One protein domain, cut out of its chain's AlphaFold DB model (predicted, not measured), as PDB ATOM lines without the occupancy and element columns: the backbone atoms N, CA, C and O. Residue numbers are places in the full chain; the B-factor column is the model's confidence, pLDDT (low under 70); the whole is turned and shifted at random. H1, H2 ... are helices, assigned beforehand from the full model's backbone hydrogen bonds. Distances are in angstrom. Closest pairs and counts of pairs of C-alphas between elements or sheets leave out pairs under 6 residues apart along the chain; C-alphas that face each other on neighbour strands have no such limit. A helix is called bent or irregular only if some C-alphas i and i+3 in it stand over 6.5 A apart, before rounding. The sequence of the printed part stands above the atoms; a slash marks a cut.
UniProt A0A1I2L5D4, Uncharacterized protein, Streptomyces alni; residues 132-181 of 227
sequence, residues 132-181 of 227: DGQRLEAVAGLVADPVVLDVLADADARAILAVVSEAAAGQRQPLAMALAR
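This is residues 132 to 181 of the 227 residues of an uncharacterized protein of Streptomyces alni (UniProt A0A1I2L5D4). Four helices follow one another round an open horseshoe: H1 is one arm, H2 makes the turn at the bottom, H3 is the other arm, and H4 folds back from the far end of H3. The middle is empty, and contacts between the helices are few. The 50 printed residues include four named helices, in the order H1 H2 H3 H4, and no named strand; the class is all helix. The whole is only just loose, close to compact, with a radius of gyration of the C-alphas of 12.1 A and spans of 28 by 27 by 20 A.

Begin with H1, residues 133 to 144. With residues 142 to 143 alone it only just touches H2, residues 146 to 153, and only at the corner, with 3 pairs of C-alphas within 8 A; the closest C-alphas, of Leu 142 and Val 148, are 6.5 A apart. Their lines are about perpendicular, at 78 degrees. H3, residues 155 to 166, is close to H2 but not clearly touching, with the closest C-alphas, of Leu 152 and Arg 158, 6.1 A apart; these lines too are about perpendicular, at 83 degrees. With residues 164 to 165 alone H3 only just touches H4, residues 169 to 179, with 3 pairs within 8 A, the closest being the C-alphas of Val 164 and Arg 172 at 6.4 A. H3 and H4 form a helical hairpin, at a steep tilt of 40 degrees, opposite ways. H1 is apart from H3 and H4, and H2 from H4. In H1, H2 and H3 every O i to N i+4 pair is within hydrogen-bond range; in H4, 5 of 7 are.

Find C-alpha 133 at (214.194, 201.781, 172.321); from there H1 runs 16.4 A to C-alpha 144. H2 covers 10.5 A. H3 starts at C-alpha 155, (232.037, 217.391, 157.994), and runs 16.7 A. H4 runs 16.1 A to C-alpha 179 at (215.465, 224.472, 159.616); it is only just irregular, with C-alphas 170 and 173 6.6 A apart.

The two C-alphas farthest apart are those of Pro 146 and Gly 170, at 29.8 A. Residues 132 to 141, 143 to 151 and 153 to 160 stand free. The printed part has no cut, and the three links are tight. Its mean pLDDT is 77.2; residue 133 alone is under 70.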
ATOM      1  N   ASP A 132     218.317 203.332 174.551       73.81
ATOM      2  CA  ASP A 132     216.919 202.959 174.770       73.81
ATOM      3  C   ASP A 132     216.180 202.722 173.435       73.81
ATOM      4  O   ASP A 132     216.686 203.030 172.351       73.81
ATOM      5  N   GLY A 133     214.967 202.162 173.508       67.31
ATOM      6  CA  GLY A 133     214.194 201.781 172.321       67.31
ATOM      7  C   GLY A 133     213.883 202.946 171.375       67.31
ATOM      8  O   GLY A 133     213.975 202.782 170.163       67.31
ATOM      9  N   GLN A 134     213.600 204.136 171.912       71.06
ATOM     10  CA  GLN A 134     213.293 205.320 171.107       71.06
ATOM     11  C   GLN A 134     214.521 205.796 170.318       71.06
ATOM     12  O   GLN A 134     214.420 206.175 169.151       71.06
ATOM     13  N   ARG A 135     215.703 205.765 170.938       74.25
ATOM     14  CA  ARG A 135     216.961 206.133 170.276       74.25
ATOM     15  C   ARG A 135     217.397 205.093 169.248       74.25
ATOM     16  O   ARG A 135     217.943 205.472 168.217       74.25
ATOM     17  N   LEU A 136     217.144 203.810 169.501       75.12
ATOM     18  CA  LEU A 136     217.404 202.744 168.531       75.12
ATOM     19  C   LEU A 136     216.543 202.886 167.276       75.12
ATOM     20  O   LEU A 136     217.066 202.758 166.172       75.12
ATOM     21  N   GLU A 137     215.258 203.194 167.432       74.75
ATOM     22  CA  GLU A 137     214.346 203.417 166.307       74.75
ATOM     23  C   GLU A 137     214.764 204.636 165.471       74.75
ATOM     24  O   GLU A 137     214.801 204.564 164.244       74.75
ATOM     25  N   ALA A 138     215.192 205.721 166.128       77.62
ATOM     26  CA  ALA A 138     215.737 206.893 165.445       77.62
ATOM     27  C   ALA A 138     217.010 206.566 164.643       77.62
ATOM     28  O   ALA A 138     217.135 206.983 163.495       77.62
ATOM     29  N   VAL A 139     217.940 205.793 165.218       80.81
ATOM     30  CA  VAL A 139     219.154 205.347 164.510       80.81
ATOM     31  C   VAL A 139     218.801 204.421 163.344       80.81
ATOM     32  O   VAL A 139     219.362 204.575 162.264       80.81
ATOM     33  N   ALA A 140     217.854 203.499 163.523       75.75
ATOM     34  CA  ALA A 140     217.407 202.604 162.459       75.75
ATOM     35  C   ALA A 140     216.782 203.374 161.284       75.75
ATOM     36  O   ALA A 140     217.098 203.081 160.134       75.75
ATOM     37  N   GLY A 141     215.956 204.388 161.565       78.69
ATOM     38  CA  GLY A 141     215.393 205.268 160.538       78.69
ATOM     39  C   GLY A 141     216.462 206.062 159.785       78.69
ATOM     40  O   GLY A 141     216.404 206.158 158.564       78.69
ATOM     41  N   LEU A 142     217.473 206.564 160.497       80.19
ATOM     42  CA  LEU A 142     218.593 207.307 159.914       80.19
ATOM     43  C   LEU A 142     219.455 206.436 158.987       80.19
ATOM     44  O   LEU A 142     219.902 206.892 157.944       80.19
ATOM     45  N   VAL A 143     219.694 205.180 159.379       77.62
ATOM     46  CA  VAL A 143     220.514 204.224 158.618       77.62
ATOM     47  C   VAL A 143     219.755 203.642 157.421       77.62
ATOM     48  O   VAL A 143     220.376 203.228 156.445       77.62
ATOM     49  N   ALA A 144     218.422 203.608 157.474       78.62
ATOM     50  CA  ALA A 144     217.593 203.139 156.367       78.62
ATOM     51  C   ALA A 144     217.571 204.108 155.169       78.62
ATOM     52  O   ALA A 144     217.220 203.683 154.068       78.62
ATOM     53  N   ASP A 145     217.946 205.376 155.369       85.25
ATOM     54  CA  ASP A 145     217.997 206.393 154.320       85.25
ATOM     55  C   ASP A 145     219.454 206.682 153.893       85.25
ATOM     56  O   ASP A 145     220.197 207.359 154.612       85.25
ATOM     57  N   PRO A 146     219.894 206.193 152.717       75.25
ATOM     58  CA  PRO A 146     221.265 206.388 152.256       75.25
ATOM     59  C   PRO A 146     221.591 207.857 151.958       75.25
ATOM     60  O   PRO A 146     222.732 208.266 152.144       75.25
ATOM     61  N   VAL A 147     220.604 208.673 151.569       83.00
ATOM     62  CA  VAL A 147     220.818 210.102 151.295       83.00
ATOM     63  C   VAL A 147     221.156 210.834 152.589       83.00
ATOM     64  O   VAL A 147     222.059 211.667 152.624       83.00
ATOM     65  N   VAL A 148     220.467 210.494 153.679       80.19
ATOM     66  CA  VAL A 148     220.758 211.055 155.002       80.19
ATOM     67  C   VAL A 148     222.148 210.634 155.473       80.19
ATOM     68  O   VAL A 148     222.870 211.460 156.026       80.19
ATOM     69  N   LEU A 149     222.561 209.388 155.236       73.88
ATOM     70  CA  LEU A 149     223.909 208.935 155.587       73.88
ATOM     71  C   LEU A 149     225.003 209.685 154.821       73.88
ATOM     72  O   LEU A 149     225.995 210.074 155.436       73.88
ATOM     73  N   ASP A 150     224.806 209.931 153.528       80.44
ATOM     74  CA  ASP A 150     225.749 210.701 152.713       80.44
ATOM     75  C   ASP A 150     225.860 212.149 153.212       80.44
ATOM     76  O   ASP A 150     226.964 212.673 153.371       80.44
ATOM     77  N   VAL A 151     224.730 212.772 153.562       80.62
ATOM     78  CA  VAL A 151     224.710 214.105 154.186       80.62
ATOM     79  C   VAL A 151     225.422 214.096 155.539       80.62
ATOM     80  O   VAL A 151     226.146 215.027 155.857       80.62
ATOM     81  N   LEU A 152     225.264 213.052 156.351       77.31
ATOM     82  CA  LEU A 152     225.917 212.947 157.661       77.31
ATOM     83  C   LEU A 152     227.403 212.578 157.590       77.31
ATOM     84  O   LEU A 152     228.122 212.761 158.577       77.31
ATOM     85  N   ALA A 153     227.871 212.038 156.467       75.19
ATOM     86  CA  ALA A 153     229.292 211.801 156.241       75.19
ATOM     87  C   ALA A 153     230.057 213.129 156.096       75.19
ATOM     88  O   ALA A 153     231.215 213.234 156.523       75.19
ATOM     89  N   ASP A 154     229.383 214.152 155.570       82.94
ATOM     90  CA  ASP A 154     229.907 215.501 155.423       82.94
ATOM     91  C   ASP A 154     230.331 216.116 156.776       82.94
ATOM     92  O   ASP A 154     229.717 215.904 157.830       82.94
ATOM     93  N   ALA A 155     231.463 216.822 156.776       70.69
ATOM     94  CA  ALA A 155     232.037 217.391 157.994       70.69
ATOM     95  C   ALA A 155     231.255 218.617 158.489       70.69
ATOM     96  O   ALA A 155     231.087 218.780 159.702       70.69
ATOM     97  N   ASP A 156     230.735 219.425 157.570       75.38
ATOM     98  CA  ASP A 156     230.007 220.652 157.872       75.38
ATOM     99  C   ASP A 156     228.602 220.317 158.383       75.38
ATOM    100  O   ASP A 156     228.156 220.852 159.402       75.38
ATOM    101  N   ALA A 157     227.946 219.321 157.780       77.06
ATOM    102  CA  ALA A 157     226.681 218.788 158.282       77.06
ATOM    103  C   ALA A 157     226.799 218.263 159.727       77.06
ATOM    104  O   ALA A 157     225.931 218.517 160.570       77.06
ATOM    105  N   ARG A 158     227.901 217.573 160.057       75.19
ATOM    106  CA  ARG A 158     228.169 217.111 161.431       75.19
ATOM    107  C   ARG A 158     228.441 218.255 162.399       75.19
ATOM    108  O   ARG A 158     227.998 218.178 163.545       75.19
ATOM    109  N   ALA A 159     229.130 219.306 161.963       72.31
ATOM    110  CA  ALA A 159     229.355 220.493 162.782       72.31
ATOM    111  C   ALA A 159     228.031 221.201 163.121       72.31
ATOM    112  O   ALA A 159     227.791 221.531 164.282       72.31
ATOM    113  N   ILE A 160     227.122 221.337 162.151       76.12
ATOM    114  CA  ILE A 160     225.780 221.904 162.370       76.12
ATOM    115  C   ILE A 160     224.992 221.059 163.377       76.12
ATOM    116  O   ILE A 160     224.393 221.591 164.313       76.12
ATOM    117  N   LEU A 161     225.020 219.732 163.241       75.44
ATOM    118  CA  LEU A 161     224.353 218.832 164.183       75.44
ATOM    119  C   LEU A 161     224.925 218.916 165.597       75.44
ATOM    120  O   LEU A 161     224.156 218.851 166.557       75.44
ATOM    121  N   ALA A 162     226.240 219.094 165.742       72.50
ATOM    122  CA  ALA A 162     226.862 219.320 167.042       72.50
ATOM    123  C   ALA A 162     226.298 220.589 167.698       72.50
ATOM    124  O   ALA A 162     225.800 220.517 168.823       72.50
ATOM    125  N   VAL A 163     226.233 221.698 166.954       76.75
ATOM    126  CA  VAL A 163     225.644 222.967 167.417       76.75
ATOM    127  C   VAL A 163     224.175 222.794 167.828       76.75
ATOM    128  O   VAL A 163     223.766 223.238 168.902       76.75
ATOM    129  N   VAL A 164     223.373 222.091 167.023       76.94
ATOM    130  CA  VAL A 164     221.962 221.798 167.340       76.94
ATOM    131  C   VAL A 164     221.840 220.914 168.591       76.94
ATOM    132  O   VAL A 164     220.926 221.095 169.397       76.94
ATOM    133  N   SER A 165     222.750 219.954 168.774       70.44
ATOM    134  CA  SER A 165     222.742 219.039 169.920       70.44
ATOM    135  C   SER A 165     223.156 219.719 171.231       70.44
ATOM    136  O   SER A 165     222.597 219.404 172.288       70.44
ATOM    137  N   GLU A 166     224.072 220.686 171.163       74.62
ATOM    138  CA  GLU A 166     224.538 221.489 172.297       74.62
ATOM    139  C   GLU A 166     223.541 222.582 172.700       74.62
ATOM    140  O   GLU A 166     223.534 223.011 173.856       74.62
ATOM    141  N   ALA A 167     222.640 222.978 171.794       77.00
ATOM    142  CA  ALA A 167     221.557 223.896 172.114       77.00
ATOM    143  C   ALA A 167     220.721 223.380 173.298       77.00
ATOM    144  O   ALA A 167     220.423 222.180 173.420       77.00
ATOM    145  N   ALA A 168     220.306 224.306 174.170       75.56
ATOM    146  CA  ALA A 168     219.487 223.986 175.334       75.56
ATOM    147  C   ALA A 168     218.230 223.216 174.903       75.56
ATOM    148  O   ALA A 168     217.660 223.491 173.847       75.56
ATOM    149  N   ALA A 169     217.751 222.277 175.724       72.38
ATOM    150  CA  ALA A 169     216.632 221.403 175.352       72.38
ATOM    151  C   ALA A 169     215.384 222.173 174.858       72.38
ATOM    152  O   ALA A 169     214.712 221.714 173.939       72.38
ATOM    153  N   GLY A 170     215.124 223.372 175.399       77.25
ATOM    154  CA  GLY A 170     214.030 224.253 174.962       77.25
ATOM    155  C   GLY A 170     214.249 224.980 173.624       77.25
ATOM    156  O   GLY A 170     213.291 225.478 173.046       77.25
ATOM    157  N   GLN A 171     215.480 225.036 173.110       78.00
ATOM    158  CA  GLN A 171     215.844 225.694 171.846       78.00
ATOM    159  C   GLN A 171     215.887 224.726 170.657       78.00
ATOM    160  O   GLN A 171     215.759 225.156 169.512       78.00
ATOM    161  N   ARG A 172     216.000 223.418 170.914       78.75
ATOM    162  CA  ARG A 172     216.097 222.388 169.867       78.75
ATOM    163  C   ARG A 172     214.857 222.327 168.980       78.75
ATOM    164  O   ARG A 172     214.979 222.222 167.766       78.75
ATOM    165  N   GLN A 173     213.667 222.430 169.571       77.75
ATOM    166  CA  GLN A 173     212.410 222.355 168.823       77.75
ATOM    167  C   GLN A 173     212.161 223.592 167.937       77.75
ATOM    168  O   GLN A 173     211.876 223.409 166.753       77.75
ATOM    169  N   PRO A 174     212.324 224.839 168.431       79.69
ATOM    170  CA  PRO A 174     212.287 226.026 167.576       79.69
ATOM    171  C   PRO A 174     213.299 225.980 166.427       79.69
ATOM    172  O   PRO A 174     212.961 226.342 165.302       79.69
ATOM    173  N   LEU A 175     214.517 225.505 166.699       80.31
ATOM    174  CA  LEU A 175     215.578 225.409 165.700       80.31
ATOM    175  C   LEU A 175     215.245 224.364 164.627       80.31
ATOM    176  O   LEU A 175     215.331 224.662 163.440       80.31
ATOM    177  N   ALA A 176     214.764 223.184 165.027       80.06
ATOM    178  CA  ALA A 176     214.301 222.155 164.099       80.06
ATOM    179  C   ALA A 176     213.146 222.651 163.210       80.06
ATOM    180  O   ALA A 176     213.158 222.439 162.001       80.06
ATOM    181  N   MET A 177     212.172 223.369 163.782       81.75
ATOM    182  CA  MET A 177     211.076 223.965 163.009       81.75
ATOM    183  C   MET A 177     211.550 225.048 162.035       81.75
ATOM    184  O   MET A 177     210.978 225.180 160.954       81.75
ATOM    185  N   ALA A 178     212.552 225.844 162.413       81.94
ATOM    186  CA  ALA A 178     213.118 226.863 161.538       81.94
ATOM    187  C   ALA A 178     213.868 226.228 160.357       81.94
ATOM    188  O   ALA A 178     213.642 226.640 159.224       81.94
ATOM    189  N   LEU A 179     214.683 225.201 160.622       81.94
ATOM    190  CA  LEU A 179     215.465 224.472 159.616       81.94
ATOM    191  C   LEU A 179     214.605 223.603 158.685       81.94
ATOM    192  O   LEU A 179     215.000 223.353 157.554       81.94
ATOM    193  N   ALA A 180     213.412 223.185 159.117       82.00
ATOM    194  CA  ALA A 180     212.465 222.450 158.274       82.00
ATOM    195  C   ALA A 180     211.758 223.325 157.218       82.00
ATOM    196  O   ALA A 180     210.980 222.810 156.414       82.00
ATOM    197  N   ARG A 181     211.964 224.651 157.227       84.56
ATOM    198  CA  ARG A 181     211.337 225.550 156.250       84.56
ATOM    199  C   ARG A 181     212.007 225.405 154.877       84.56
ATOM    200  O   ARG A 181     213.232 225.439 154.801       84.56
TER     201      ARG A 181